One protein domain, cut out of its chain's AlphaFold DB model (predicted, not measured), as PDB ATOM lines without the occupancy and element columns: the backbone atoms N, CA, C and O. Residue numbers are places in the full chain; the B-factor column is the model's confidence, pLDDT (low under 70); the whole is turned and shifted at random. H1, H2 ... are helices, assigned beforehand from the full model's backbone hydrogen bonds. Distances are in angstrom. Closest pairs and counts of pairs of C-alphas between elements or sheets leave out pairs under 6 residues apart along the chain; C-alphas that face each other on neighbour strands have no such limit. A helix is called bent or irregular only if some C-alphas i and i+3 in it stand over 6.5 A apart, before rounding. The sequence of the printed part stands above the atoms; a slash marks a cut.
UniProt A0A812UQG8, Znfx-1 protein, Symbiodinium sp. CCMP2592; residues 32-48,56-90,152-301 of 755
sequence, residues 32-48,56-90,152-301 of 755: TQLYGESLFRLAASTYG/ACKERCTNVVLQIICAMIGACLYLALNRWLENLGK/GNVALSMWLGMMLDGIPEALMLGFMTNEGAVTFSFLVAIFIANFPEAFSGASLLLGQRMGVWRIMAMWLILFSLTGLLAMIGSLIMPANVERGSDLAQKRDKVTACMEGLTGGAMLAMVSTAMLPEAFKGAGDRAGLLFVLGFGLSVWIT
ATOM      1  N   THR A  32     -19.737 -21.056  22.150       48.22
ATOM      2  CA  THR A  32     -19.161 -22.359  21.782       48.22
ATOM      3  C   THR A  32     -19.650 -23.541  22.604       48.22
ATOM      4  O   THR A  32     -19.561 -24.654  22.113       48.22
ATOM      5  N   GLN A  33     -20.173 -23.359  23.813       51.03
ATOM      6  CA  GLN A  33     -20.826 -24.445  24.547       51.03
ATOM      7  C   GLN A  33     -22.227 -24.704  23.978       51.03
ATOM      8  O   GLN A  33     -22.552 -25.855  23.711       51.03
ATOM      9  N   LEU A  34     -22.995 -23.647  23.682       50.53
ATOM     10  CA  LEU A  34     -24.330 -23.742  23.085       50.53
ATOM     11  C   LEU A  34     -24.310 -24.258  21.636       50.53
ATOM     12  O   LEU A  34     -25.101 -25.122  21.270       50.53
ATOM     13  N   TYR A  35     -23.407 -23.748  20.795       44.84
ATOM     14  CA  TYR A  35     -23.294 -24.190  19.401       44.84
ATOM     15  C   TYR A  35     -22.386 -25.403  19.250       44.84
ATOM     16  O   TYR A  35     -22.641 -26.262  18.410       44.84
ATOM     17  N   GLY A  36     -21.317 -25.478  20.043       45.53
ATOM     18  CA  GLY A  36     -20.294 -26.502  19.893       45.53
ATOM     19  C   GLY A  36     -20.783 -27.874  20.299       45.53
ATOM     20  O   GLY A  36     -20.467 -28.804  19.584       45.53
ATOM     21  N   GLU A  37     -21.597 -28.051  21.341       50.75
ATOM     22  CA  GLU A  37     -22.078 -29.399  21.680       50.75
ATOM     23  C   GLU A  37     -23.052 -29.953  20.623       50.75
ATOM     24  O   GLU A  37     -22.950 -31.115  20.222       50.75
ATOM     25  N   SER A  38     -23.914 -29.099  20.066       44.84
ATOM     26  CA  SER A  38     -24.808 -29.433  18.949       44.84
ATOM     27  C   SER A  38     -24.048 -29.720  17.642       44.84
ATOM     28  O   SER A  38     -24.314 -30.723  16.974       44.84
ATOM     29  N   LEU A  39     -23.051 -28.894  17.296       42.34
ATOM     30  CA  LEU A  39     -22.169 -29.094  16.134       42.34
ATOM     31  C   LEU A  39     -21.238 -30.300  16.302       42.34
ATOM     32  O   LEU A  39     -21.000 -31.026  15.340       42.34
ATOM     33  N   PHE A  40     -20.732 -30.555  17.507       46.69
ATOM     34  CA  PHE A  40     -19.853 -31.687  17.805       46.69
ATOM     35  C   PHE A  40     -20.641 -32.997  17.844       46.69
ATOM     36  O   PHE A  40     -20.108 -34.020  17.443       46.69
ATOM     37  N   ARG A  41     -21.928 -32.990  18.225       45.12
ATOM     38  CA  ARG A  41     -22.821 -34.153  18.051       45.12
ATOM     39  C   ARG A  41     -23.149 -34.430  16.581       45.12
ATOM     40  O   ARG A  41     -23.313 -35.595  16.225       45.12
ATOM     41  N   LEU A  42     -23.174 -33.401  15.732       38.81
ATOM     42  CA  LEU A  42     -23.245 -33.517  14.267       38.81
ATOM     43  C   LEU A  42     -21.937 -34.034  13.646       38.81
ATOM     44  O   LEU A  42     -21.964 -34.871  12.748       38.81
ATOM     45  N   ALA A  43     -20.787 -33.577  14.144       36.75
ATOM     46  CA  ALA A  43     -19.473 -34.061  13.728       36.75
ATOM     47  C   ALA A  43     -19.163 -35.460  14.299       36.75
ATOM     48  O   ALA A  43     -18.499 -36.270  13.664       36.75
ATOM     49  N   ALA A  44     -19.694 -35.825  15.464       40.44
ATOM     50  CA  ALA A  44     -19.667 -37.205  15.945       40.44
ATOM     51  C   ALA A  44     -20.596 -38.097  15.102       40.44
ATOM     52  O   ALA A  44     -20.312 -39.278  14.921       40.44
ATOM     53  N   SER A  45     -21.648 -37.528  14.499       40.06
ATOM     54  CA  SER A  45     -22.393 -38.155  13.405       40.06
ATOM     55  C   SER A  45     -21.758 -37.898  12.031       40.06
ATOM     56  O   SER A  45     -22.482 -37.748  11.057       40.06
ATOM     57  N   THR A  46     -20.423 -37.923  11.892       38.16
ATOM     58  CA  THR A  46     -19.734 -37.974  10.572       38.16
ATOM     59  C   THR A  46     -20.012 -39.285   9.802       38.16
ATOM     60  O   THR A  46     -19.334 -39.645   8.847       38.16
ATOM     61  N   TYR A  47     -21.080 -39.991  10.152       37.94
ATOM     62  CA  TYR A  47     -21.925 -40.666   9.187       37.94
ATOM     63  C   TYR A  47     -23.069 -39.705   8.856       37.94
ATOM     64  O   TYR A  47     -24.044 -39.627   9.601       37.94
ATOM     65  N   GLY A  48     -22.911 -38.936   7.768       40.56
ATOM     66  CA  GLY A  48     -23.950 -38.054   7.224       40.56
ATOM     67  C   GLY A  48     -25.252 -38.811   6.907       40.56
ATOM     68  O   GLY A  48     -25.413 -39.956   7.324       40.56
ATOM     69  N   ALA A  56     -34.212 -41.000  14.689       51.53
ATOM     70  CA  ALA A  56     -33.396 -40.244  15.650       51.53
ATOM     71  C   ALA A  56     -32.361 -39.296  15.004       51.53
ATOM     72  O   ALA A  56     -32.010 -38.259  15.564       51.53
ATOM     73  N   CYS A  57     -31.865 -39.631  13.812       55.00
ATOM     74  CA  CYS A  57     -30.901 -38.815  13.068       55.00
ATOM     75  C   CYS A  57     -31.582 -37.601  12.416       55.00
ATOM     76  O   CYS A  57     -31.093 -36.473  12.502       55.00
ATOM     77  N   LYS A  58     -32.773 -37.823  11.843       59.38
ATOM     78  CA  LYS A  58     -33.633 -36.763  11.300       59.38
ATOM     79  C   LYS A  58     -34.050 -35.768  12.387       59.38
ATOM     80  O   LYS A  58     -34.049 -34.562  12.148       59.38
ATOM     81  N   GLU A  59     -34.355 -36.262  13.582       62.34
ATOM     82  CA  GLU A  59     -34.715 -35.437  14.736       62.34
ATOM     83  C   GLU A  59     -33.565 -34.534  15.208       62.34
ATOM     84  O   GLU A  59     -33.757 -33.326  15.342       62.34
ATOM     85  N   ARG A  60     -32.343 -35.068  15.351       61.62
ATOM     86  CA  ARG A  60     -31.167 -34.263  15.737       61.62
ATOM     87  C   ARG A  60     -30.828 -33.184  14.709       61.62
ATOM     88  O   ARG A  60     -30.554 -32.051  15.089       61.62
ATOM     89  N   CYS A  61     -30.895 -33.512  13.419       63.50
ATOM     90  CA  CYS A  61     -30.682 -32.534  12.349       63.50
ATOM     91  C   CYS A  61     -31.743 -31.417  12.390       63.50
ATOM     92  O   CYS A  61     -31.414 -30.238  12.278       63.50
ATOM     93  N   THR A  62     -33.006 -31.777  12.648       71.25
ATOM     94  CA  THR A  62     -34.107 -30.808  12.785       71.25
ATOM     95  C   THR A  62     -33.870 -29.841  13.946       71.25
ATOM     96  O   THR A  62     -34.068 -28.641  13.775       71.25
ATOM     97  N   ASN A  63     -33.396 -30.329  15.097       69.94
ATOM     98  CA  ASN A  63     -33.112 -29.479  16.259       69.94
ATOM     99  C   ASN A  63     -31.987 -28.472  15.979       69.94
ATOM    100  O   ASN A  63     -32.088 -27.321  16.390       69.94
ATOM    101  N   VAL A  64     -30.957 -28.861  15.224       67.81
ATOM    102  CA  VAL A  64     -29.856 -27.947  14.873       67.81
ATOM    103  C   VAL A  64     -30.302 -26.888  13.871       67.81
ATOM    104  O   VAL A  64     -29.994 -25.709  14.042       67.81
ATOM    105  N   VAL A  65     -31.061 -27.274  12.843       73.62
ATOM    106  CA  VAL A  65     -31.632 -26.307  11.893       73.62
ATOM    107  C   VAL A  65     -32.525 -25.307  12.628       73.62
ATOM    108  O   VAL A  65     -32.426 -24.103  12.398       73.62
ATOM    109  N   LEU A  66     -33.347 -25.795  13.559       80.19
ATOM    110  CA  LEU A  66     -34.191 -24.960  14.406       80.19
ATOM    111  C   LEU A  66     -33.358 -24.005  15.276       80.19
ATOM    112  O   LEU A  66     -33.654 -22.814  15.317       80.19
ATOM    113  N   GLN A  67     -32.273 -24.491  15.886       81.38
ATOM    114  CA  GLN A  67     -31.338 -23.682  16.672       81.38
ATOM    115  C   GLN A  67     -30.714 -22.552  15.833       81.38
ATOM    116  O   GLN A  67     -30.665 -21.411  16.287       81.38
ATOM    117  N   ILE A  68     -30.296 -22.827  14.591       78.88
ATOM    118  CA  ILE A  68     -29.735 -21.815  13.675       78.88
ATOM    119  C   ILE A  68     -30.785 -20.758  13.302       78.88
ATOM    120  O   ILE A  68     -30.491 -19.562  13.304       78.88
ATOM    121  N   ILE A  69     -32.020 -21.171  12.999       85.56
ATOM    122  CA  ILE A  69     -33.110 -20.233  12.686       85.56
ATOM    123  C   ILE A  69     -33.397 -19.337  13.895       85.56
ATOM    124  O   ILE A  69     -33.455 -18.114  13.761       85.56
ATOM    125  N   CYS A  70     -33.520 -19.928  15.086       86.56
ATOM    126  CA  CYS A  70     -33.726 -19.186  16.326       86.56
ATOM    127  C   CYS A  70     -32.554 -18.255  16.649       86.56
ATOM    128  O   CYS A  70     -32.793 -17.152  17.130       86.56
ATOM    129  N   ALA A  71     -31.319 -18.628  16.309       84.19
ATOM    130  CA  ALA A  71     -30.160 -17.749  16.419       84.19
ATOM    131  C   ALA A  71     -30.266 -16.511  15.535       84.19
ATOM    132  O   ALA A  71     -30.058 -15.392  16.004       84.19
ATOM    133  N   MET A  72     -30.663 -16.678  14.275       89.12
ATOM    134  CA  MET A  72     -30.891 -15.536  13.389       89.12
ATOM    135  C   MET A  72     -32.015 -14.635  13.915       89.12
ATOM    136  O   MET A  72     -31.889 -13.412  13.884       89.12
ATOM    137  N   ILE A  73     -33.085 -15.224  14.462       91.94
ATOM    138  CA  ILE A  73     -34.173 -14.474  15.104       91.94
ATOM    139  C   ILE A  73     -33.658 -13.709  16.330       91.94
ATOM    140  O   ILE A  73     -33.932 -12.518  16.447       91.94
ATOM    141  N   GLY A  74     -32.884 -14.350  17.210       87.81
ATOM    142  CA  GLY A  74     -32.293 -13.723  18.395       87.81
ATOM    143  C   GLY A  74     -31.379 -12.549  18.046       87.81
ATOM    144  O   GLY A  74     -31.502 -11.473  18.631       87.81
ATOM    145  N   ALA A  75     -30.535 -12.708  17.024       87.62
ATOM    146  CA  ALA A  75     -29.696 -11.632  16.505       87.62
ATOM    147  C   ALA A  75     -30.539 -10.462  15.960       87.62
ATOM    148  O   ALA A  75     -30.289  -9.303  16.293       87.62
ATOM    149  N   CYS A  76     -31.575 -10.752  15.167       91.62
ATOM    150  CA  CYS A  76     -32.489  -9.737  14.637       91.62
ATOM    151  C   CYS A  76     -33.256  -9.000  15.745       91.62
ATOM    152  O   CYS A  76     -33.376  -7.775  15.683       91.62
ATOM    153  N   LEU A  77     -33.749  -9.719  16.758       90.81
ATOM    154  CA  LEU A  77     -34.439  -9.145  17.915       90.81
ATOM    155  C   LEU A  77     -33.527  -8.192  18.681       90.81
ATOM    156  O   LEU A  77     -33.931  -7.065  18.965       90.81
ATOM    157  N   TYR A  78     -32.287  -8.609  18.948       87.62
ATOM    158  CA  TYR A  78     -31.295  -7.756  19.592       87.62
ATOM    159  C   TYR A  78     -31.061  -6.468  18.792       87.62
ATOM    160  O   TYR A  78     -31.143  -5.372  19.342       87.62
ATOM    161  N   LEU A  79     -30.834  -6.575  17.479       88.25
ATOM    162  CA  LEU A  79     -30.598  -5.410  16.623       88.25
ATOM    163  C   LEU A  79     -31.817  -4.482  16.544       88.25
ATOM    164  O   LEU A  79     -31.656  -3.261  16.537       88.25
ATOM    165  N   ALA A  80     -33.028  -5.038  16.486       88.12
ATOM    166  CA  ALA A  80     -34.265  -4.265  16.466       88.12
ATOM    167  C   ALA A  80     -34.465  -3.494  17.778       88.12
ATOM    168  O   ALA A  80     -34.761  -2.299  17.746       88.12
ATOM    169  N   LEU A  81     -34.245  -4.150  18.920       86.56
ATOM    170  CA  LEU A  81     -34.332  -3.525  20.237       86.56
ATOM    171  C   LEU A  81     -33.228  -2.482  20.446       86.56
ATOM    172  O   LEU A  81     -33.504  -1.398  20.957       86.56
ATOM    173  N   ASN A  82     -32.003  -2.759  19.991       86.19
ATOM    174  CA  ASN A  82     -30.907  -1.796  20.052       86.19
ATOM    175  C   ASN A  82     -31.218  -0.540  19.220       86.19
ATOM    176  O   ASN A  82     -31.076   0.578  19.707       86.19
ATOM    177  N   ARG A  83     -31.743  -0.706  17.998       85.62
ATOM    178  CA  ARG A  83     -32.209   0.421  17.169       85.62
ATOM    179  C   ARG A  83     -33.356   1.188  17.820       85.62
ATOM    180  O   ARG A  83     -33.414   2.409  17.718       85.62
ATOM    181  N   TRP A  84     -34.284   0.486  18.464       85.75
ATOM    182  CA  TRP A  84     -35.383   1.121  19.184       85.75
ATOM    183  C   TRP A  84     -34.875   1.980  20.350       85.75
ATOM    184  O   TRP A  84     -35.299   3.126  20.477       85.75
ATOM    185  N   LEU A  85     -33.908   1.484  21.130       82.50
ATOM    186  CA  LEU A  85     -33.245   2.258  22.186       82.50
ATOM    187  C   LEU A  85     -32.540   3.503  21.634       82.50
ATOM    188  O   LEU A  85     -32.706   4.593  22.177       82.50
ATOM    189  N   GLU A  86     -31.802   3.369  20.530       80.00
ATOM    190  CA  GLU A  86     -31.142   4.506  19.874       80.00
ATOM    191  C   GLU A  86     -32.148   5.568  19.404       80.00
ATOM    192  O   GLU A  86     -31.878   6.767  19.491       80.00
ATOM    193  N   ASN A  87     -33.323   5.140  18.937       79.94
ATOM    194  CA  ASN A  87     -34.383   6.045  18.501       79.94
ATOM    195  C   ASN A  87     -35.041   6.798  19.665       79.94
ATOM    196  O   ASN A  87     -35.463   7.934  19.469       79.94
ATOM    197  N   LEU A  88     -35.102   6.209  20.864       75.12
ATOM    198  CA  LEU A  88     -35.582   6.891  22.073       75.12
ATOM    199  C   LEU A  88     -34.587   7.929  22.611       75.12
ATOM    200  O   LEU A  88     -34.987   8.850  23.319       75.12
ATOM    201  N   GLY A  89     -33.300   7.784  22.288       62.91
ATOM    202  CA  GLY A  89     -32.237   8.682  22.742       62.91
ATOM    203  C   GLY A  89     -32.080   9.973  21.929       62.91
ATOM    204  O   GLY A  89     -31.285  10.827  22.317       62.91
ATOM    205  N   LYS A  90     -32.796  10.138  20.806       55.00
ATOM    206  CA  LYS A  90     -32.677  11.327  19.945       55.00
ATOM    207  C   LYS A  90     -33.720  12.391  20.306       55.00
ATOM    208  O   LYS A  90     -34.904  12.066  20.370       55.00
ATOM    209  N   GLY A 152     -23.729   6.427  26.418       52.03
ATOM    210  CA  GLY A 152     -25.038   6.150  27.039       52.03
ATOM    211  C   GLY A 152     -25.756   4.926  26.476       52.03
ATOM    212  O   GLY A 152     -26.239   4.058  27.205       52.03
ATOM    213  N   ASN A 153     -25.748   4.827  25.150       68.25
ATOM    214  CA  ASN A 153     -26.456   3.784  24.421       68.25
ATOM    215  C   ASN A 153     -25.741   2.428  24.498       68.25
ATOM    216  O   ASN A 153     -26.400   1.398  24.438       68.25
ATOM    217  N   VAL A 154     -24.416   2.407  24.700       73.25
ATOM    218  CA  VAL A 154     -23.628   1.163  24.792       73.25
ATOM    219  C   VAL A 154     -23.911   0.424  26.101       73.25
ATOM    220  O   VAL A 154     -24.091  -0.786  26.122       73.25
ATOM    221  N   ALA A 155     -23.997   1.145  27.215       78.88
ATOM    222  CA  ALA A 155     -24.246   0.518  28.510       78.88
ATOM    223  C   ALA A 155     -25.693   0.001  28.627       78.88
ATOM    224  O   ALA A 155     -25.941  -1.072  29.182       78.88
ATOM    225  N   LEU A 156     -26.646   0.740  28.051       82.38
ATOM    226  CA  LEU A 156     -28.042   0.316  27.941       82.38
ATOM    227  C   LEU A 156     -28.221  -0.850  26.960       82.38
ATOM    228  O   LEU A 156     -29.009  -1.750  27.246       82.38
ATOM    229  N   SER A 157     -27.472  -0.888  25.853       79.81
ATOM    230  CA  SER A 157     -27.495  -2.024  24.924       79.81
ATOM    231  C   SER A 157     -26.885  -3.285  25.532       79.81
ATOM    232  O   SER A 157     -27.394  -4.380  25.299       79.81
ATOM    233  N   MET A 158     -25.877  -3.148  26.402       82.00
ATOM    234  CA  MET A 158     -25.359  -4.273  27.183       82.00
ATOM    235  C   MET A 158     -26.396  -4.801  28.188       82.00
ATOM    236  O   MET A 158     -26.607  -6.009  28.281       82.00
ATOM    237  N   TRP A 159     -27.086  -3.916  28.914       87.62
ATOM    238  CA  TRP A 159     -28.172  -4.318  29.820       87.62
ATOM    239  C   TRP A 159     -29.322  -5.009  29.067       87.62
ATOM    240  O   TRP A 159     -29.842  -6.029  29.519       87.62
ATOM    241  N   LEU A 160     -29.673  -4.500  27.886       84.88
ATOM    242  CA  LEU A 160     -30.668  -5.105  27.003       84.88
ATOM    243  C   LEU A 160     -30.224  -6.487  26.496       84.88
ATOM    244  O   LEU A 160     -31.040  -7.406  26.445       84.88
ATOM    245  N   GLY A 161     -28.946  -6.649  26.148       83.06
ATOM    246  CA  GLY A 161     -28.368  -7.942  25.772       83.06
ATOM    247  C   GLY A 161     -28.513  -8.977  26.889       83.06
ATOM    248  O   GLY A 161     -29.015 -10.070  26.641       83.06
ATOM    249  N   MET A 162     -28.201  -8.588  28.131       85.31
ATOM    250  CA  MET A 162     -28.394  -9.429  29.324       85.31
ATOM    251  C   MET A 162     -29.865  -9.776  29.579       85.31
ATOM    252  O   MET A 162     -30.171 -10.879  30.019       85.31
ATOM    253  N   MET A 163     -30.794  -8.854  29.308       87.81
ATOM    254  CA  MET A 163     -32.229  -9.137  29.402       87.81
ATOM    255  C   MET A 163     -32.662 -10.188  28.377       87.81
ATOM    256  O   MET A 163     -33.404 -11.111  28.710       87.81
ATOM    257  N   LEU A 164     -32.213 -10.035  27.129       85.69
ATOM    258  CA  LEU A 164     -32.589 -10.909  26.023       85.69
ATOM    259  C   LEU A 164     -31.985 -12.313  26.169       85.69
ATOM    260  O   LEU A 164     -32.630 -13.281  25.780       85.69
ATOM    261  N   ASP A 165     -30.796 -12.420  26.766       85.44
ATOM    262  CA  ASP A 165     -30.170 -13.690  27.149       85.44
ATOM    263  C   ASP A 165     -30.824 -14.325  28.391       85.44
ATOM    264  O   ASP A 165     -31.147 -15.513  28.416       85.44
ATOM    265  N   GLY A 166     -31.096 -13.513  29.416       86.50
ATOM    266  CA  GLY A 166     -31.623 -13.995  30.689       86.50
ATOM    267  C   GLY A 166     -33.024 -14.606  30.592       86.50
ATOM    268  O   GLY A 166     -33.358 -15.467  31.403       86.50
ATOM    269  N   ILE A 167     -33.851 -14.202  29.618       88.94
ATOM    270  CA  ILE A 167     -35.217 -14.730  29.454       88.94
ATOM    271  C   ILE A 167     -35.208 -16.216  29.028       88.94
ATOM    272  O   ILE A 167     -35.793 -17.028  29.753       88.94
ATOM    273  N   PRO A 168     -34.567 -16.617  27.908       85.50
ATOM    274  CA  PRO A 168     -34.454 -18.030  27.548       85.50
ATOM    275  C   PRO A 168     -33.630 -18.846  28.553       85.50
ATOM    276  O   PRO A 168     -34.035 -19.962  28.878       85.50
ATOM    277  N   GLU A 169     -32.529 -18.296  29.087       83.56
ATOM    278  CA  GLU A 169     -31.668 -18.993  30.061       83.56
ATOM    279  C   GLU A 169     -32.445 -19.342  31.343       83.56
ATOM    280  O   GLU A 169     -32.375 -20.472  31.832       83.56
ATOM    281  N   ALA A 170     -33.252 -18.407  31.856       88.88
ATOM    282  CA  ALA A 170     -34.077 -18.631  33.039       88.88
ATOM    283  C   ALA A 170     -35.140 -19.714  32.826       88.88
ATOM    284  O   ALA A 170     -35.299 -20.593  33.674       88.88
ATOM    285  N   LEU A 171     -35.852 -19.681  31.694       86.56
ATOM    286  CA  LEU A 171     -36.863 -20.692  31.371       86.56
ATOM    287  C   LEU A 171     -36.238 -22.086  31.243       86.56
ATOM    288  O   LEU A 171     -36.764 -23.047  31.807       86.56
ATOM    289  N   MET A 172     -35.092 -22.183  30.565       81.94
ATOM    290  CA  MET A 172     -34.343 -23.430  30.422       81.94
ATOM    291  C   MET A 172     -33.888 -23.978  31.781       81.94
ATOM    292  O   MET A 172     -34.050 -25.170  32.048       81.94
ATOM    293  N   LEU A 173     -33.369 -23.116  32.663       85.06
ATOM    294  CA  LEU A 173     -32.967 -23.504  34.016       85.06
ATOM    295  C   LEU A 173     -34.152 -24.084  34.806       85.06
ATOM    296  O   LEU A 173     -33.995 -25.104  35.474       85.06
ATOM    297  N   GLY A 174     -35.339 -23.484  34.673       86.25
ATOM    298  CA  GLY A 174     -36.580 -23.993  35.259       86.25
ATOM    299  C   GLY A 174     -37.001 -25.369  34.732       86.25
ATOM    300  O   GLY A 174     -37.506 -26.196  35.486       86.25
ATOM    301  N   PHE A 175     -36.758 -25.669  33.454       80.50
ATOM    302  CA  PHE A 175     -37.004 -27.015  32.923       80.50
ATOM    303  C   PHE A 175     -36.047 -28.048  33.527       80.50
ATOM    304  O   PHE A 175     -36.472 -29.144  33.893       80.50
ATOM    305  N   MET A 176     -34.772 -27.687  33.696       74.94
ATOM    306  CA  MET A 176     -33.748 -28.589  34.233       74.94
ATOM    307  C   MET A 176     -33.924 -28.900  35.725       74.94
ATOM    308  O   MET A 176     -33.494 -29.968  36.175       74.94
ATOM    309  N   THR A 177     -34.548 -28.013  36.511       80.56
ATOM    310  CA  THR A 177     -34.750 -28.249  37.953       80.56
ATOM    311  C   THR A 177     -35.645 -29.450  38.233       80.56
ATOM    312  O   THR A 177     -35.400 -30.172  39.196       80.56
ATOM    313  N   ASN A 178     -36.636 -29.712  37.378       74.12
ATOM    314  CA  ASN A 178     -37.583 -30.808  37.592       74.12
ATOM    315  C   ASN A 178     -36.986 -32.188  37.303       74.12
ATOM    316  O   ASN A 178     -37.497 -33.189  37.791       74.12
ATOM    317  N   GLU A 179     -35.891 -32.241  36.544       63.88
ATOM    318  CA  GLU A 179     -35.191 -33.483  36.202       63.88
ATOM    319  C   GLU A 179     -34.092 -33.840  37.217       63.88
ATOM    320  O   GLU A 179     -33.418 -34.856  37.070       63.88
ATOM    321  N   GLY A 180     -33.851 -32.988  38.224       65.38
ATOM    322  CA  GLY A 180     -32.691 -33.120  39.113       65.38
ATOM    323  C   GLY A 180     -31.347 -32.926  38.392       65.38
ATOM    324  O   GLY A 180     -30.298 -33.242  38.948       65.38
ATOM    325  N   ALA A 181     -31.365 -32.399  37.163       62.16
ATOM    326  CA  ALA A 181     -30.193 -32.242  36.303       62.16
ATOM    327  C   ALA A 181     -29.357 -30.987  36.627       62.16
ATOM    328  O   ALA A 181     -28.264 -30.802  36.087       62.16
ATOM    329  N   VAL A 182     -29.845 -30.114  37.517       73.12
ATOM    330  CA  VAL A 182     -29.125 -28.898  37.917       73.12
ATOM    331  C   VAL A 182     -27.985 -29.257  38.865       73.12
ATOM    332  O   VAL A 182     -28.180 -29.519  40.050       73.12
ATOM    333  N   THR A 183     -26.762 -29.238  38.340       72.38
ATOM    334  CA  THR A 183     -25.551 -29.445  39.142       72.38
ATOM    335  C   THR A 183     -25.071 -28.136  39.769       72.38
ATOM    336  O   THR A 183     -25.175 -27.061  39.175       72.38
ATOM    337  N   PHE A 184     -24.459 -28.214  40.955       75.69
ATOM    338  CA  PHE A 184     -23.817 -27.051  41.583       75.69
ATOM    339  C   PHE A 184     -22.749 -26.424  40.667       75.69
ATOM    340  O   PHE A 184     -22.645 -25.204  40.565       75.69
ATOM    341  N   SER A 185     -22.012 -27.256  39.928       63.62
ATOM    342  CA  SER A 185     -21.027 -26.815  38.935       63.62
ATOM    343  C   SER A 185     -21.644 -25.974  37.814       63.62
ATOM    344  O   SER A 185     -21.041 -24.987  37.394       63.62
ATOM    345  N   PHE A 186     -22.845 -26.330  37.347       68.00
ATOM    346  CA  PHE A 186     -23.569 -25.575  36.323       68.00
ATOM    347  C   PHE A 186     -23.997 -24.192  36.832       68.00
ATOM    348  O   PHE A 186     -23.755 -23.190  36.162       68.00
ATOM    349  N   LEU A 187     -24.513 -24.110  38.064       76.25
ATOM    350  CA  LEU A 187     -24.864 -22.830  38.696       76.25
ATOM    351  C   LEU A 187     -23.643 -21.910  38.864       76.25
ATOM    352  O   LEU A 187     -23.714 -20.716  38.570       76.25
ATOM    353  N   VAL A 188     -22.500 -22.464  39.281       73.56
ATOM    354  CA  VAL A 188     -21.239 -21.712  39.393       73.56
ATOM    355  C   VAL A 188     -20.757 -21.227  38.020       73.56
ATOM    356  O   VAL A 188     -20.260 -20.106  37.909       73.56
ATOM    357  N   ALA A 189     -20.925 -22.024  36.961       68.19
ATOM    358  CA  ALA A 189     -20.559 -21.625  35.603       68.19
ATOM    359  C   ALA A 189     -21.403 -20.442  35.096       68.19
ATOM    360  O   ALA A 189     -20.832 -19.479  34.577       68.19
ATOM    361  N   ILE A 190     -22.724 -20.482  35.309       74.94
ATOM    362  CA  ILE A 190     -23.645 -19.382  34.977       74.94
ATOM    363  C   ILE A 190     -23.262 -18.113  35.745       74.94
ATOM    364  O   ILE A 190     -23.135 -17.038  35.158       74.94
ATOM    365  N   PHE A 191     -22.999 -18.238  37.049       80.81
ATOM    366  CA  PHE A 191     -22.584 -17.110  37.880       80.81
ATOM    367  C   PHE A 191     -21.293 -16.455  37.363       80.81
ATOM    368  O   PHE A 191     -21.228 -15.236  37.203       80.81
ATOM    369  N   ILE A 192     -20.272 -17.257  37.046       74.38
ATOM    370  CA  ILE A 192     -18.976 -16.763  36.553       74.38
ATOM    371  C   ILE A 192     -19.091 -16.106  35.167       74.38
ATOM    372  O   ILE A 192     -18.263 -15.246  34.844       74.38
ATOM    373  N   ALA A 193     -20.068 -16.511  34.353       71.31
ATOM    374  CA  ALA A 193     -20.326 -15.920  33.044       71.31
ATOM    375  C   ALA A 193     -21.092 -14.590  33.154       71.31
ATOM    376  O   ALA A 193     -20.650 -13.600  32.583       71.31
ATOM    377  N   ASN A 194     -22.147 -14.533  33.971       82.12
ATOM    378  CA  ASN A 194     -22.994 -13.340  34.100       82.12
ATOM    379  C   ASN A 194     -22.360 -12.230  34.952       82.12
ATOM    380  O   ASN A 194     -22.611 -11.047  34.723       82.12
ATOM    381  N   PHE A 195     -21.520 -12.580  35.933       83.12
ATOM    382  CA  PHE A 195     -20.946 -11.602  36.862       83.12
ATOM    383  C   PHE A 195     -20.069 -10.530  36.180       83.12
ATOM    384  O   PHE A 195     -20.300  -9.345  36.424       83.12
ATOM    385  N   PRO A 196     -19.091 -10.872  35.314       77.00
ATOM    386  CA  PRO A 196     -18.270  -9.869  34.631       77.00
ATOM    387  C   PRO A 196     -19.085  -8.947  33.719       77.00
ATOM    388  O   PRO A 196     -18.786  -7.757  33.623       77.00
ATOM    389  N   GLU A 197     -20.119  -9.480  33.070       75.56
ATOM    390  CA  GLU A 197     -20.990  -8.718  32.173       75.56
ATOM    391  C   GLU A 197     -21.821  -7.705  32.958       75.56
ATOM    392  O   GLU A 197     -21.790  -6.513  32.646       75.56
ATOM    393  N   ALA A 198     -22.450  -8.144  34.051       84.06
ATOM    394  CA  ALA A 198     -23.204  -7.266  34.937       84.06
ATOM    395  C   ALA A 198     -22.317  -6.193  35.588       84.06
ATOM    396  O   ALA A 198     -22.693  -5.021  35.652       84.06
ATOM    397  N   PHE A 199     -21.108  -6.571  36.018       85.19
ATOM    398  CA  PHE A 199     -20.139  -5.643  36.598       85.19
ATOM    399  C   PHE A 199     -19.681  -4.585  35.586       85.19
ATOM    400  O   PHE A 199     -19.687  -3.391  35.891       85.19
ATOM    401  N   SER A 200     -19.321  -5.009  34.370       82.12
ATOM    402  CA  SER A 200     -18.888  -4.090  33.314       82.12
ATOM    403  C   SER A 200     -20.019  -3.140  32.912       82.12
ATOM    404  O   SER A 200     -19.827  -1.925  32.980       82.12
ATOM    405  N   GLY A 201     -21.226  -3.658  32.650       82.69
ATOM    406  CA  GLY A 201     -22.411  -2.853  32.359       82.69
ATOM    407  C   GLY A 201     -22.693  -1.829  33.457       82.69
ATOM    408  O   GLY A 201     -22.802  -0.639  33.170       82.69
ATOM    409  N   ALA A 202     -22.707  -2.242  34.729       86.75
ATOM    410  CA  ALA A 202     -22.896  -1.322  35.850       86.75
ATOM    411  C   ALA A 202     -21.813  -0.229  35.910       86.75
ATOM    412  O   ALA A 202     -22.147   0.940  36.102       86.75
ATOM    413  N   SER A 203     -20.539  -0.579  35.698       85.12
ATOM    414  CA  SER A 203     -19.428   0.382  35.716       85.12
ATOM    415  C   SER A 203     -19.523   1.437  34.603       85.12
ATOM    416  O   SER A 203     -19.263   2.614  34.854       85.12
ATOM    417  N   LEU A 204     -19.983   1.048  33.406       82.69
ATOM    418  CA  LEU A 204     -20.228   1.968  32.293       82.69
ATOM    419  C   LEU A 204     -21.416   2.905  32.581       82.69
ATOM    420  O   LEU A 204     -21.303   4.111  32.361       82.69
ATOM    421  N   LEU A 205     -22.518   2.386  33.140       84.38
ATOM    422  CA  LEU A 205     -23.687   3.188  33.545       84.38
ATOM    423  C   LEU A 205     -23.317   4.216  34.641       84.38
ATOM    424  O   LEU A 205     -23.781   5.358  34.615       84.38
ATOM    425  N   LEU A 206     -22.447   3.830  35.582       86.00
ATOM    426  CA  LEU A 206     -21.876   4.710  36.611       86.00
ATOM    427  C   LEU A 206     -20.996   5.811  36.000       86.00
ATOM    428  O   LEU A 206     -21.148   6.984  36.348       86.00
ATOM    429  N   GLY A 207     -20.116   5.457  35.056       79.06
ATOM    430  CA  GLY A 207     -19.271   6.411  34.327       79.06
ATOM    431  C   GLY A 207     -20.069   7.460  33.541       79.06
ATOM    432  O   GLY A 207     -19.604   8.579  33.336       79.06
ATOM    433  N   GLN A 208     -21.313   7.138  33.184       77.81
ATOM    434  CA  GLN A 208     -22.255   8.023  32.489       77.81
ATOM    435  C   GLN A 208     -23.097   8.894  33.430       77.81
ATOM    436  O   GLN A 208     -24.052   9.536  32.993       77.81
ATOM    437  N   ARG A 209     -22.752   8.939  34.724       81.94
ATOM    438  CA  ARG A 209     -23.444   9.714  35.767       81.94
ATOM    439  C   ARG A 209     -24.906   9.310  35.997       81.94
ATOM    440  O   ARG A 209     -25.685  10.114  36.513       81.94
ATOM    441  N   MET A 210     -25.298   8.073  35.681       83.00
ATOM    442  CA  MET A 210     -26.600   7.576  36.125       83.00
ATOM    443  C   MET A 210     -26.597   7.295  37.628       83.00
ATOM    444  O   MET A 210     -25.645   6.753  38.184       83.00
ATOM    445  N   GLY A 211     -27.682   7.687  38.298       87.69
ATOM    446  CA  GLY A 211     -27.813   7.517  39.741       87.69
ATOM    447  C   GLY A 211     -27.766   6.043  40.145       87.69
ATOM    448  O   GLY A 211     -28.479   5.217  39.574       87.69
ATOM    449  N   VAL A 212     -26.980   5.730  41.178       90.06
ATOM    450  CA  VAL A 212     -26.761   4.363  41.688       90.06
ATOM    451  C   VAL A 212     -28.077   3.628  41.956       90.06
ATOM    452  O   VAL A 212     -28.222   2.470  41.582       90.06
ATOM    453  N   TRP A 213     -29.075   4.314  42.520       91.75
ATOM    454  CA  TRP A 213     -30.398   3.737  42.777       91.75
ATOM    455  C   TRP A 213     -31.144   3.306  41.512       91.75
ATOM    456  O   TRP A 213     -31.815   2.278  41.527       91.75
ATOM    457  N   ARG A 214     -31.005   4.048  40.407       90.25
ATOM    458  CA  ARG A 214     -31.603   3.665  39.120       90.25
ATOM    459  C   ARG A 214     -30.909   2.435  38.551       90.25
ATOM    460  O   ARG A 214     -31.588   1.511  38.124       90.25
ATOM    461  N   ILE A 215     -29.577   2.399  38.613       91.06
ATOM    462  CA  ILE A 215     -28.780   1.248  38.173       91.06
ATOM    463  C   ILE A 215     -29.189   0.004  38.975       91.06
ATOM    464  O   ILE A 215     -29.558  -1.008  38.389       91.06
ATOM    465  N   MET A 216     -29.224   0.098  40.306       90.25
ATOM    466  CA  MET A 216     -29.661  -0.993  41.183       90.25
ATOM    467  C   MET A 216     -31.089  -1.459  40.876       90.25
ATOM    468  O   MET A 216     -31.323  -2.662  40.804       90.25
ATOM    469  N   ALA A 217     -32.029  -0.536  40.644       91.94
ATOM    470  CA  ALA A 217     -33.399  -0.887  40.272       91.94
ATOM    471  C   ALA A 217     -33.459  -1.652  38.939       91.94
ATOM    472  O   ALA A 217     -34.146  -2.667  38.848       91.94
ATOM    473  N   MET A 218     -32.700  -1.222  37.926       90.44
ATOM    474  CA  MET A 218     -32.634  -1.905  36.629       90.44
ATOM    475  C   MET A 218     -32.111  -3.343  36.746       90.44
ATOM    476  O   MET A 218     -32.665  -4.251  36.127       90.44
ATOM    477  N   TRP A 219     -31.073  -3.575  37.553       90.88
ATOM    478  CA  TRP A 219     -30.549  -4.927  37.785       90.88
ATOM    479  C   TRP A 219     -31.487  -5.779  38.645       90.88
ATOM    480  O   TRP A 219     -31.645  -6.970  38.378       90.88
ATOM    481  N   LEU A 220     -32.158  -5.181  39.634       92.25
ATOM    482  CA  LEU A 220     -33.124  -5.881  40.481       92.25
ATOM    483  C   LEU A 220     -34.353  -6.358  39.690       92.25
ATOM    484  O   LEU A 220     -34.879  -7.438  39.966       92.25
ATOM    485  N   ILE A 221     -34.780  -5.586  38.684       92.50
ATOM    486  CA  ILE A 221     -35.843  -5.994  37.757       92.50
ATOM    487  C   ILE A 221     -35.417  -7.244  36.983       92.50
ATOM    488  O   ILE A 221     -36.181  -8.205  36.946       92.50
ATOM    489  N   LEU A 222     -34.199  -7.279  36.427       90.75
ATOM    490  CA  LEU A 222     -33.698  -8.467  35.721       90.75
ATOM    491  C   LEU A 222     -33.573  -9.684  36.640       90.75
ATOM    492  O   LEU A 222     -33.992 -10.780  36.266       90.75
ATOM    493  N   PHE A 223     -33.052  -9.497  37.853       91.38
ATOM    494  CA  PHE A 223     -32.969 -10.557  38.858       91.38
ATOM    495  C   PHE A 223     -34.352 -11.147  39.182       91.38
ATOM    496  O   PHE A 223     -34.541 -12.360  39.155       91.38
ATOM    497  N   SER A 224     -35.340 -10.286  39.431       93.81
ATOM    498  CA  SER A 224     -36.698 -10.724  39.772       93.81
ATOM    499  C   SER A 224     -37.398 -11.391  38.585       93.81
ATOM    500  O   SER A 224     -38.059 -12.415  38.748       93.81
ATOM    501  N   LEU A 225     -37.226 -10.836  37.380       92.81
ATOM    502  CA  LEU A 225     -37.805 -11.364  36.146       92.81
ATOM    503  C   LEU A 225     -37.264 -12.760  35.818       92.81
ATOM    504  O   LEU A 225     -38.043 -13.667  35.541       92.81
ATOM    505  N   THR A 226     -35.946 -12.948  35.874       91.19
ATOM    506  CA  THR A 226     -35.313 -14.248  35.600       91.19
ATOM    507  C   THR A 226     -35.691 -15.294  36.650       91.19
ATOM    508  O   THR A 226     -36.020 -16.421  36.291       91.19
ATOM    509  N   GLY A 227     -35.773 -14.928  37.933       92.25
ATOM    510  CA  GLY A 227     -36.287 -15.826  38.973       92.25
ATOM    511  C   GLY A 227     -37.739 -16.265  38.728       92.25
ATOM    512  O   GLY A 227     -38.056 -17.451  38.825       92.25
ATOM    513  N   LEU A 228     -38.614 -15.327  38.348       94.50
ATOM    514  CA  LEU A 228     -40.012 -15.616  38.007       94.50
ATOM    515  C   LEU A 228     -40.120 -16.526  36.776       94.50
ATOM    516  O   LEU A 228     -40.902 -17.473  36.781       94.50
ATOM    517  N   LEU A 229     -39.323 -16.272  35.739       92.56
ATOM    518  CA  LEU A 229     -39.295 -17.100  34.535       92.56
ATOM    519  C   LEU A 229     -38.774 -18.510  34.813       92.56
ATOM    520  O   LEU A 229     -39.352 -19.463  34.304       92.56
ATOM    521  N   ALA A 230     -37.760 -18.668  35.664       90.50
ATOM    522  CA  ALA A 230     -37.300 -19.989  36.087       90.50
ATOM    523  C   ALA A 230     -38.386 -20.748  36.861       90.50
ATOM    524  O   ALA A 230     -38.621 -21.929  36.602       90.50
ATOM    525  N   MET A 231     -39.119 -20.063  37.746       90.56
ATOM    526  CA  MET A 231     -40.276 -20.654  38.421       90.56
ATOM    527  C   MET A 231     -41.355 -21.078  37.415       90.56
ATOM    528  O   MET A 231     -41.849 -22.197  37.485       90.56
ATOM    529  N   ILE A 232     -41.696 -20.223  36.445       90.50
ATOM    530  CA  ILE A 232     -42.672 -20.546  35.393       90.50
ATOM    531  C   ILE A 232     -42.196 -21.734  34.546       90.50
ATOM    532  O   ILE A 232     -42.989 -22.631  34.269       90.50
ATOM    533  N   GLY A 233     -40.913 -21.783  34.178       87.38
ATOM    534  CA  GLY A 233     -40.317 -22.909  33.457       87.38
ATOM    535  C   GLY A 233     -40.500 -24.223  34.218       87.38
ATOM    536  O   GLY A 233     -41.009 -25.195  33.664       87.38
ATOM    537  N   SER A 234     -40.207 -24.219  35.519       86.50
ATOM    538  CA  SER A 234     -40.437 -25.374  36.396       86.50
ATOM    539  C   SER A 234     -41.925 -25.740  36.520       86.50
ATOM    540  O   SER A 234     -42.260 -26.914  36.606       86.50
ATOM    541  N   LEU A 235     -42.861 -24.793  36.452       85.56
ATOM    542  CA  LEU A 235     -44.291 -25.127  36.494       85.56
ATOM    543  C   LEU A 235     -44.821 -25.741  35.187       85.56
ATOM    544  O   LEU A 235     -45.767 -26.524  35.218       85.56
ATOM    545  N   ILE A 236     -44.235 -25.387  34.040       83.69
ATOM    546  CA  ILE A 236     -44.699 -25.841  32.717       83.69
ATOM    547  C   ILE A 236     -44.302 -27.301  32.438       83.69
ATOM    548  O   ILE A 236     -45.017 -27.998  31.716       83.69
ATOM    549  N   MET A 237     -43.189 -27.783  32.999       71.75
ATOM    550  CA  MET A 237     -42.692 -29.143  32.760       71.75
ATOM    551  C   MET A 237     -43.117 -30.118  33.872       71.75
ATOM    552  O   MET A 237     -42.703 -29.946  35.014       71.75
ATOM    553  N   PRO A 238     -43.885 -31.186  33.590       65.44
ATOM    554  CA  PRO A 238     -44.232 -32.181  34.604       65.44
ATOM    555  C   PRO A 238     -43.007 -33.013  35.028       65.44
ATOM    556  O   PRO A 238     -42.162 -33.339  34.204       65.44
ATOM    557  N   ALA A 239     -42.929 -33.405  36.305       59.91
ATOM    558  CA  ALA A 239     -41.777 -34.118  36.884       59.91
ATOM    559  C   ALA A 239     -41.545 -35.547  36.338       59.91
ATOM    560  O   ALA A 239     -40.480 -36.121  36.541       59.91
ATOM    561  N   ASN A 240     -42.521 -36.122  35.625       56.44
ATOM    562  CA  ASN A 240     -42.531 -37.535  35.228       56.44
ATOM    563  C   ASN A 240     -42.585 -37.697  33.700       56.44
ATOM    564  O   ASN A 240     -43.496 -38.331  33.168       56.44
ATOM    565  N   VAL A 241     -41.655 -37.078  32.966       60.16
ATOM    566  CA  VAL A 241     -41.585 -37.260  31.507       60.16
ATOM    567  C   VAL A 241     -40.819 -38.542  31.187       60.16
ATOM    568  O   VAL A 241     -39.594 -38.590  31.278       60.16
ATOM    569  N   GLU A 242     -41.536 -39.589  30.779       56.81
ATOM    570  CA  GLU A 242     -40.911 -40.798  30.239       56.81
ATOM    571  C   GLU A 242     -40.126 -40.471  28.953       56.81
ATOM    572  O   GLU A 242     -40.636 -39.815  28.030       56.81
ATOM    573  N   ARG A 243     -38.864 -40.933  28.894       52.59
ATOM    574  CA  ARG A 243     -37.981 -40.804  27.722       52.59
ATOM    575  C   ARG A 243     -38.636 -41.488  26.515       52.59
ATOM    576  O   ARG A 243     -38.776 -42.704  26.502       52.59
ATOM    577  N   GLY A 244     -39.000 -40.701  25.501       56.25
ATOM    578  CA  GLY A 244     -39.617 -41.180  24.253       56.25
ATOM    579  C   GLY A 244     -41.062 -40.725  24.019       56.25
ATOM    580  O   GLY A 244     -41.614 -40.993  22.954       56.25
ATOM    581  N   SER A 245     -41.675 -40.014  24.969       64.00
ATOM    582  CA  SER A 245     -42.992 -39.387  24.787       64.00
ATOM    583  C   SER A 245     -42.935 -38.147  23.871       64.00
ATOM    584  O   SER A 245     -41.912 -37.466  23.793       64.00
ATOM    585  N   ASP A 246     -44.056 -37.790  23.221       69.38
ATOM    586  CA  ASP A 246     -44.201 -36.561  22.400       69.38
ATOM    587  C   ASP A 246     -43.824 -35.284  23.189       69.38
ATOM    588  O   ASP A 246     -43.384 -34.273  22.637       69.38
ATOM    589  N   LEU A 247     -43.927 -35.343  24.520       68.94
ATOM    590  CA  LEU A 247     -43.544 -34.260  25.418       68.94
ATOM    591  C   LEU A 247     -42.018 -34.103  25.549       68.94
ATOM    592  O   LEU A 247     -41.530 -32.972  25.555       68.94
ATOM    593  N   ALA A 248     -41.258 -35.203  25.568       67.50
ATOM    594  CA  ALA A 248     -39.793 -35.161  25.548       67.50
ATOM    595  C   ALA A 248     -39.269 -34.565  24.230       67.50
ATOM    596  O   ALA A 248     -38.354 -33.743  24.234       67.50
ATOM    597  N   GLN A 249     -39.915 -34.892  23.106       69.94
ATOM    598  CA  GLN A 249     -39.574 -34.308  21.809       69.94
ATOM    599  C   GLN A 249     -39.873 -32.799  21.752       69.94
ATOM    600  O   GLN A 249     -39.082 -32.021  21.209       69.94
ATOM    601  N   LYS A 250     -41.009 -32.354  22.303       75.31
ATOM    602  CA  LYS A 250     -41.326 -30.919  22.396       75.31
ATOM    603  C   LYS A 250     -40.319 -30.180  23.273       75.31
ATOM    604  O   LYS A 250     -39.884 -29.099  22.886       75.31
ATOM    605  N   ARG A 251     -39.893 -30.773  24.390       73.69
ATOM    606  CA  ARG A 251     -38.853 -30.214  25.269       73.69
ATOM    607  C   ARG A 251     -37.529 -30.012  24.535       73.69
ATOM    608  O   ARG A 251     -36.959 -28.926  24.617       73.69
ATOM    609  N   ASP A 252     -37.056 -31.017  23.800       70.62
ATOM    610  CA  ASP A 252     -35.771 -30.932  23.092       70.62
ATOM    611  C   ASP A 252     -35.793 -29.828  22.023       70.62
ATOM    612  O   ASP A 252     -34.833 -29.070  21.883       70.62
ATOM    613  N   LYS A 253     -36.930 -29.664  21.336       75.75
ATOM    614  CA  LYS A 253     -37.143 -28.562  20.386       75.75
ATOM    615  C   LYS A 253     -37.178 -27.200  21.078       75.75
ATOM    616  O   LYS A 253     -36.553 -26.264  20.592       75.75
ATOM    617  N   VAL A 254     -37.882 -27.076  22.206       81.88
ATOM    618  CA  VAL A 254     -37.957 -25.820  22.976       81.88
ATOM    619  C   VAL A 254     -36.584 -25.426  23.520       81.88
ATOM    620  O   VAL A 254     -36.208 -24.261  23.419       81.88
ATOM    621  N   THR A 255     -35.813 -26.390  24.022       75.50
ATOM    622  CA  THR A 255     -34.450 -26.165  24.525       75.50
ATOM    623  C   THR A 255     -33.533 -25.688  23.398       75.50
ATOM    624  O   THR A 255     -32.902 -24.645  23.530       75.50
ATOM    625  N   ALA A 256     -33.562 -26.358  22.238       74.75
ATOM    626  CA  ALA A 256     -32.800 -25.939  21.059       74.75
ATOM    627  C   ALA A 256     -33.194 -24.532  20.561       74.75
ATOM    628  O   ALA A 256     -32.332 -23.748  20.162       74.75
ATOM    629  N   CYS A 257     -34.485 -24.178  20.609       82.31
ATOM    630  CA  CYS A 257     -34.949 -22.825  20.290       82.31
ATOM    631  C   CYS A 257     -34.391 -21.776  21.258       82.31
ATOM    632  O   CYS A 257     -33.921 -20.728  20.813       82.31
ATOM    633  N   MET A 258     -34.467 -22.038  22.567       82.50
ATOM    634  CA  MET A 258     -33.987 -21.127  23.612       82.50
ATOM    635  C   MET A 258     -32.481 -20.909  23.494       82.50
ATOM    636  O   MET A 258     -32.029 -19.767  23.444       82.50
ATOM    637  N   GLU A 259     -31.729 -21.998  23.345       76.56
ATOM    638  CA  GLU A 259     -30.287 -21.981  23.123       76.56
ATOM    639  C   GLU A 259     -29.904 -21.200  21.863       76.56
ATOM    640  O   GLU A 259     -28.997 -20.366  21.889       76.56
ATOM    641  N   GLY A 260     -30.613 -21.439  20.756       78.69
ATOM    642  CA  GLY A 260     -30.413 -20.703  19.513       78.69
ATOM    643  C   GLY A 260     -30.636 -19.208  19.708       78.69
ATOM    644  O   GLY A 260     -29.753 -18.410  19.405       78.69
ATOM    645  N   LEU A 261     -31.785 -18.824  20.271       83.88
ATOM    646  CA  LEU A 261     -32.161 -17.422  20.471       83.88
ATOM    647  C   LEU A 261     -31.155 -16.674  21.356       83.88
ATOM    648  O   LEU A 261     -30.682 -15.606  20.961       83.88
ATOM    649  N   THR A 262     -30.773 -17.268  22.489       81.69
ATOM    650  CA  THR A 262     -29.725 -16.757  23.383       81.69
ATOM    651  C   THR A 262     -28.390 -16.619  22.654       81.69
ATOM    652  O   THR A 262     -27.786 -15.544  22.651       81.69
ATOM    653  N   GLY A 263     -27.935 -17.676  21.975       78.75
ATOM    654  CA  GLY A 263     -26.643 -17.671  21.295       78.75
ATOM    655  C   GLY A 263     -26.571 -16.610  20.195       78.75
ATOM    656  O   GLY A 263     -25.544 -15.956  20.026       78.75
ATOM    657  N   GLY A 264     -27.654 -16.424  19.439       82.50
ATOM    658  CA  GLY A 264     -27.742 -15.416  18.384       82.50
ATOM    659  C   GLY A 264     -27.757 -13.985  18.917       82.50
ATOM    660  O   GLY A 264     -27.028 -13.128  18.411       82.50
ATOM    661  N   ALA A 265     -28.536 -13.740  19.974       84.56
ATOM    662  CA  ALA A 265     -28.574 -12.460  20.676       84.56
ATOM    663  C   ALA A 265     -27.197 -12.072  21.241       84.56
ATOM    664  O   ALA A 265     -26.724 -10.959  21.002       84.56
ATOM    665  N   MET A 266     -26.520 -13.005  21.919       82.12
ATOM    666  CA  MET A 266     -25.181 -12.791  22.473       82.12
ATOM    667  C   MET A 266     -24.138 -12.491  21.396       82.12
ATOM    668  O   MET A 266     -23.352 -11.557  21.542       82.12
ATOM    669  N   LEU A 267     -24.127 -13.250  20.293       82.25
ATOM    670  CA  LEU A 267     -23.184 -13.010  19.196       82.25
ATOM    671  C   LEU A 267     -23.382 -11.622  18.576       82.25
ATOM    672  O   LEU A 267     -22.403 -10.908  18.338       82.25
ATOM    673  N   ALA A 268     -24.636 -11.210  18.370       83.62
ATOM    674  CA  ALA A 268     -24.950  -9.872  17.880       83.62
ATOM    675  C   ALA A 268     -24.469  -8.793  18.867       83.62
ATOM    676  O   ALA A 268     -23.736  -7.890  18.465       83.62
ATOM    677  N   MET A 269     -24.773  -8.932  20.158       83.94
ATOM    678  CA  MET A 269     -24.348  -8.005  21.213       83.94
ATOM    679  C   MET A 269     -22.825  -7.855  21.308       83.94
ATOM    680  O   MET A 269     -22.313  -6.731  21.355       83.94
ATOM    681  N   VAL A 270     -22.085  -8.966  21.294       81.56
ATOM    682  CA  VAL A 270     -20.617  -8.941  21.324       81.56
ATOM    683  C   VAL A 270     -20.075  -8.184  20.118       81.56
ATOM    684  O   VAL A 270     -19.184  -7.347  20.270       81.56
ATOM    685  N   SER A 271     -20.638  -8.443  18.935       82.62
ATOM    686  CA  SER A 271     -20.186  -7.825  17.689       82.62
ATOM    687  C   SER A 271     -20.447  -6.319  17.624       82.62
ATOM    688  O   SER A 271     -19.591  -5.581  17.138       82.62
ATOM    689  N   THR A 272     -21.588  -5.844  18.132       78.56
ATOM    690  CA  THR A 272     -21.991  -4.439  17.966       78.56
ATOM    691  C   THR A 272     -21.649  -3.547  19.153       78.56
ATOM    692  O   THR A 272     -21.464  -2.351  18.957       78.56
ATOM    693  N   ALA A 273     -21.615  -4.084  20.376       78.88
ATOM    694  CA  ALA A 273     -21.453  -3.289  21.594       78.88
ATOM    695  C   ALA A 273     -20.136  -3.598  22.313       78.88
ATOM    696  O   ALA A 273     -19.331  -2.696  22.537       78.88
ATOM    697  N   MET A 274     -19.880  -4.870  22.639       80.00
ATOM    698  CA  MET A 274     -18.751  -5.216  23.512       80.00
ATOM    699  C   MET A 274     -17.391  -5.108  22.816       80.00
ATOM    700  O   MET A 274     -16.448  -4.589  23.411       80.00
ATOM    701  N   LEU A 275     -17.271  -5.588  21.572       80.88
ATOM    702  CA  LEU A 275     -16.005  -5.540  20.836       80.88
ATOM    703  C   LEU A 275     -15.547  -4.097  20.579       80.88
ATOM    704  O   LEU A 275     -14.426  -3.777  20.979       80.88
ATOM    705  N   PRO A 276     -16.366  -3.198  19.991       80.88
ATOM    706  CA  PRO A 276     -15.942  -1.819  19.756       80.88
ATOM    707  C   PRO A 276     -15.525  -1.091  21.038       80.88
ATOM    708  O   PRO A 276     -14.530  -0.369  21.035       80.88
ATOM    709  N   GLU A 277     -16.242  -1.303  22.143       75.12
ATOM    710  CA  GLU A 277     -15.927  -0.658  23.419       75.12
ATOM    711  C   GLU A 277     -14.632  -1.204  24.042       75.12
ATOM    712  O   GLU A 277     -13.804  -0.439  24.542       75.12
ATOM    713  N   ALA A 278     -14.387  -2.513  23.930       79.69
ATOM    714  CA  ALA A 278     -13.129  -3.115  24.363       79.69
ATOM    715  C   ALA A 278     -11.926  -2.565  23.575       79.69
ATOM    716  O   ALA A 278     -10.876  -2.302  24.170       79.69
ATOM    717  N   PHE A 279     -12.082  -2.335  22.265       79.88
ATOM    718  CA  PHE A 279     -11.045  -1.716  21.433       79.88
ATOM    719  C   PHE A 279     -10.807  -0.243  21.782       79.88
ATOM    720  O   PHE A 279      -9.653   0.179  21.793       79.88
ATOM    721  N   LYS A 280     -11.843   0.526  22.146       79.31
ATOM    722  CA  LYS A 280     -11.660   1.908  22.630       79.31
ATOM    723  C   LYS A 280     -10.860   1.969  23.932       79.31
ATOM    724  O   LYS A 280     -10.036   2.862  24.096       79.31
ATOM    725  N   GLY A 281     -11.100   1.034  24.854       73.56
ATOM    726  CA  GLY A 281     -10.435   1.027  26.160       73.56
ATOM    727  C   GLY A 281      -9.003   0.479  26.144       73.56
ATOM    728  O   GLY A 281      -8.119   1.059  26.772       73.56
ATOM    729  N   ALA A 282      -8.752  -0.635  25.442       74.56
ATOM    730  CA  ALA A 282      -7.460  -1.340  25.479       74.56
ATOM    731  C   ALA A 282      -6.701  -1.402  24.143       74.56
ATOM    732  O   ALA A 282      -5.590  -1.948  24.112       74.56
ATOM    733  N   GLY A 283      -7.257  -0.863  23.054       82.44
ATOM    734  CA  GLY A 283      -6.648  -0.912  21.723       82.44
ATOM    735  C   GLY A 283      -6.350  -2.347  21.279       82.44
ATOM    736  O   GLY A 283      -7.117  -3.272  21.552       82.44
ATOM    737  N   ASP A 284      -5.189  -2.557  20.659       83.06
ATOM    738  CA  ASP A 284      -4.764  -3.859  20.117       83.06
ATOM    739  C   ASP A 284      -4.705  -4.982  21.166       83.06
ATOM    740  O   ASP A 284      -4.888  -6.163  20.853       83.06
ATOM    741  N   ARG A 285      -4.501  -4.635  22.445       80.62
ATOM    742  CA  ARG A 285      -4.442  -5.613  23.545       80.62
ATOM    743  C   ARG A 285      -5.794  -6.288  23.788       80.62
ATOM    744  O   ARG A 285      -5.813  -7.424  24.263       80.62
ATOM    745  N   ALA A 286      -6.904  -5.639  23.428       80.19
ATOM    746  CA  ALA A 286      -8.243  -6.219  23.524       80.19
ATOM    747  C   ALA A 286      -8.378  -7.477  22.650       80.19
ATOM    748  O   ALA A 286      -8.917  -8.489  23.100       80.19
ATOM    749  N   GLY A 287      -7.819  -7.446  21.434       79.56
ATOM    750  CA  GLY A 287      -7.825  -8.586  20.516       79.56
ATOM    751  C   GLY A 287      -7.031  -9.780  21.051       79.56
ATOM    752  O   GLY A 287      -7.506 -10.914  20.997       79.56
ATOM    753  N   LEU A 288      -5.858  -9.539  21.649       81.94
ATOM    754  CA  LEU A 288      -5.054 -10.608  22.254       81.94
ATOM    755  C   LEU A 288      -5.780 -11.266  23.438       81.94
ATOM    756  O   LEU A 288      -5.809 -12.491  23.540       81.94
ATOM    757  N   LEU A 289      -6.406 -10.469  24.310       79.94
ATOM    758  CA  LEU A 289      -7.174 -10.973  25.454       79.94
ATOM    759  C   LEU A 289      -8.440 -11.729  25.020       79.94
ATOM    760  O   LEU A 289      -8.804 -12.725  25.652       79.94
ATOM    761  N   PHE A 290      -9.071 -11.303  23.922       79.25
ATOM    762  CA  PHE A 290     -10.173 -12.021  23.286       79.25
ATOM    763  C   PHE A 290      -9.753 -13.428  22.850       79.25
ATOM    764  O   PHE A 290     -10.365 -14.412  23.269       79.25
ATOM    765  N   VAL A 291      -8.674 -13.533  22.067       81.12
ATOM    766  CA  VAL A 291      -8.177 -14.817  21.547       81.12
ATOM    767  C   VAL A 291      -7.671 -15.718  22.668       81.12
ATOM    768  O   VAL A 291      -8.004 -16.900  22.687       81.12
ATOM    769  N   LEU A 292      -6.905 -15.179  23.623       79.25
ATOM    770  CA  LEU A 292      -6.367 -15.956  24.744       79.25
ATOM    771  C   LEU A 292      -7.469 -16.631  25.538       79.25
ATOM    772  O   LEU A 292      -7.388 -17.816  25.854       79.25
ATOM    773  N   GLY A 293      -8.508 -15.878  25.863       72.88
ATOM    774  CA  GLY A 293      -9.580 -16.468  26.614       72.88
ATOM    775  C   GLY A 293     -10.455 -17.393  25.755       72.88
ATOM    776  O   GLY A 293     -10.986 -18.363  26.291       72.88
ATOM    777  N   PHE A 294     -10.617 -17.137  24.449       73.25
ATOM    778  CA  PHE A 294     -11.276 -18.101  23.562       73.25
ATOM    779  C   PHE A 294     -10.497 -19.426  23.527       73.25
ATOM    780  O   PHE A 294     -11.068 -20.500  23.691       73.25
ATOM    781  N   GLY A 295      -9.170 -19.361  23.419       70.69
ATOM    782  CA  GLY A 295      -8.307 -20.534  23.533       70.69
ATOM    783  C   GLY A 295      -8.458 -21.231  24.887       70.69
ATOM    784  O   GLY A 295      -8.593 -22.451  24.938       70.69
ATOM    785  N   LEU A 296      -8.516 -20.467  25.983       75.44
ATOM    786  CA  LEU A 296      -8.723 -21.006  27.329       75.44
ATOM    787  C   LEU A 296     -10.083 -21.699  27.474       75.44
ATOM    788  O   LEU A 296     -10.170 -22.737  28.128       75.44
ATOM    789  N   SER A 297     -11.148 -21.159  26.876       65.44
ATOM    790  CA  SER A 297     -12.473 -21.773  26.946       65.44
ATOM    791  C   SER A 297     -12.521 -23.112  26.223       65.44
ATOM    792  O   SER A 297     -12.984 -24.091  26.809       65.44
ATOM    793  N   VAL A 298     -11.979 -23.173  25.005       66.94
ATOM    794  CA  VAL A 298     -11.849 -24.413  24.229       66.94
ATOM    795  C   VAL A 298     -10.974 -25.416  24.975       66.94
ATOM    796  O   VAL A 298     -11.355 -26.576  25.110       66.94
ATOM    797  N   TRP A 299      -9.848 -24.970  25.536       72.69
ATOM    798  CA  TRP A 299      -8.945 -25.826  26.300       72.69
ATOM    799  C   TRP A 299      -9.620 -26.438  27.533       72.69
ATOM    800  O   TRP A 299      -9.511 -27.643  27.746       72.69
ATOM    801  N   ILE A 300     -10.380 -25.649  28.305       66.69
ATOM    802  CA  ILE A 300     -11.159 -26.153  29.450       66.69
ATOM    803  C   ILE A 300     -12.182 -27.198  28.995       66.69
ATOM    804  O   ILE A 300     -12.330 -28.228  29.650       66.69
ATOM    805  N   THR A 301     -12.866 -26.969  27.875       60.75
ATOM    806  CA  THR A 301     -13.820 -27.936  27.319       60.75
ATOM    807  C   THR A 301     -13.113 -29.231  26.896       60.75
ATOM    808  O   THR A 301     -13.553 -30.320  27.261       60.75
TER     809      THR A 301
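What this domain is: This is residues 32 to 48, 56 to 90 and 152 to 301 of the 755 residues of the protein "Znfx-1 protein" of Symbiodinium sp. CCMP2592 (UniProt A0A812UQG8). Long helices stand roughly side by side in an up-and-down bundle: H2, H6a, H3, H5 and H4b, each running against the one before it in the chain. H1 packs on H2 and H6a at one side; beyond H6a the bent helix H6 turns outward, and H7 folds back as an outlying arm, meeting H6b only at their corner. The printed part has 202 residues with seven named helices, H1 to H7 in chain order, and no named strand: all helix. It is compact, with a radius of gyration of the C-alphas of 18.4 A and spans of 54 by 37 by 34 A.

How they stand to each other: H1, residues 32 to 44, only just touches H2, residues 56 to 88, with 3 pairs of C-alphas within 8 A; the closest C-alphas, of Ser 38 and Val 64, are 6.7 A apart. H6, residues 246 to 282, was assigned as one helix by its hydrogen bonds but is bent, C-alphas 272 and 275 being 6.7 A apart; its arms H6a, residues 246 to 272, and H6b, residues 275 to 282, stand at a steep tilt of 45 degrees. H2 touches H6a, the same way at a steep tilt of 41 degrees, closest at the C-alphas of Ala 71 and Gly 264, 3.9 A. H3, residues 152 to 177, has a kink of 28 degrees near residue 168. It touches H6a, opposite ways at a shallow tilt of 18 degrees, closest at the C-alphas of Asp 165 and Thr 262, 4.9 A. H4, residues 184 to 207, likewise one helix by its hydrogen bonds, is bent, with C-alphas 193 and 196 6.6 A apart; arm H4a, residues 184 to 193, touches no helix. H4b, residues 196 to 207, and H5, residues 212 to 236, form a helical hairpin, with closest C-alphas Ala 202 and Ile 215, 6.8 A. H3 touches H5, closest at the C-alphas of Gly 174 and Ala 230, 4.2 A. H6b and H7, residues 284 to 301, touch only at the corner, closest at the C-alphas of Phe 279 and Ala 286, 5.7 A. Every O i to N i+4 pair is within hydrogen-bond range in H2, H4a, H4b, H5, H6a and H6b; the figures are 8 of 9 in H1, 21 of 22 in H3 and 13 of 14 in H7.

Where its parts are: H1 begins at C-alpha 32 (-19.161, -22.359, 21.782). H2 is 47.6 A long, H3 37.4 A, H5 36.3 A, H6a 39.3 A and H7 26.7 A, ending at C-alpha 301 (-13.820, -27.936, 27.319).

The domain as a whole: The C-alphas farthest apart, of Tyr 47 and Gly 211, are 57.4 A apart. Residues 49 to 55 and 91 to 151 are not printed; the gaps are 12.8 A and 11.6 A between C-alphas. Of the links printed whole, none is long. The mean pLDDT of the printed part is 75.9; among residues under 70 are 32 to 48 and 238 to 249.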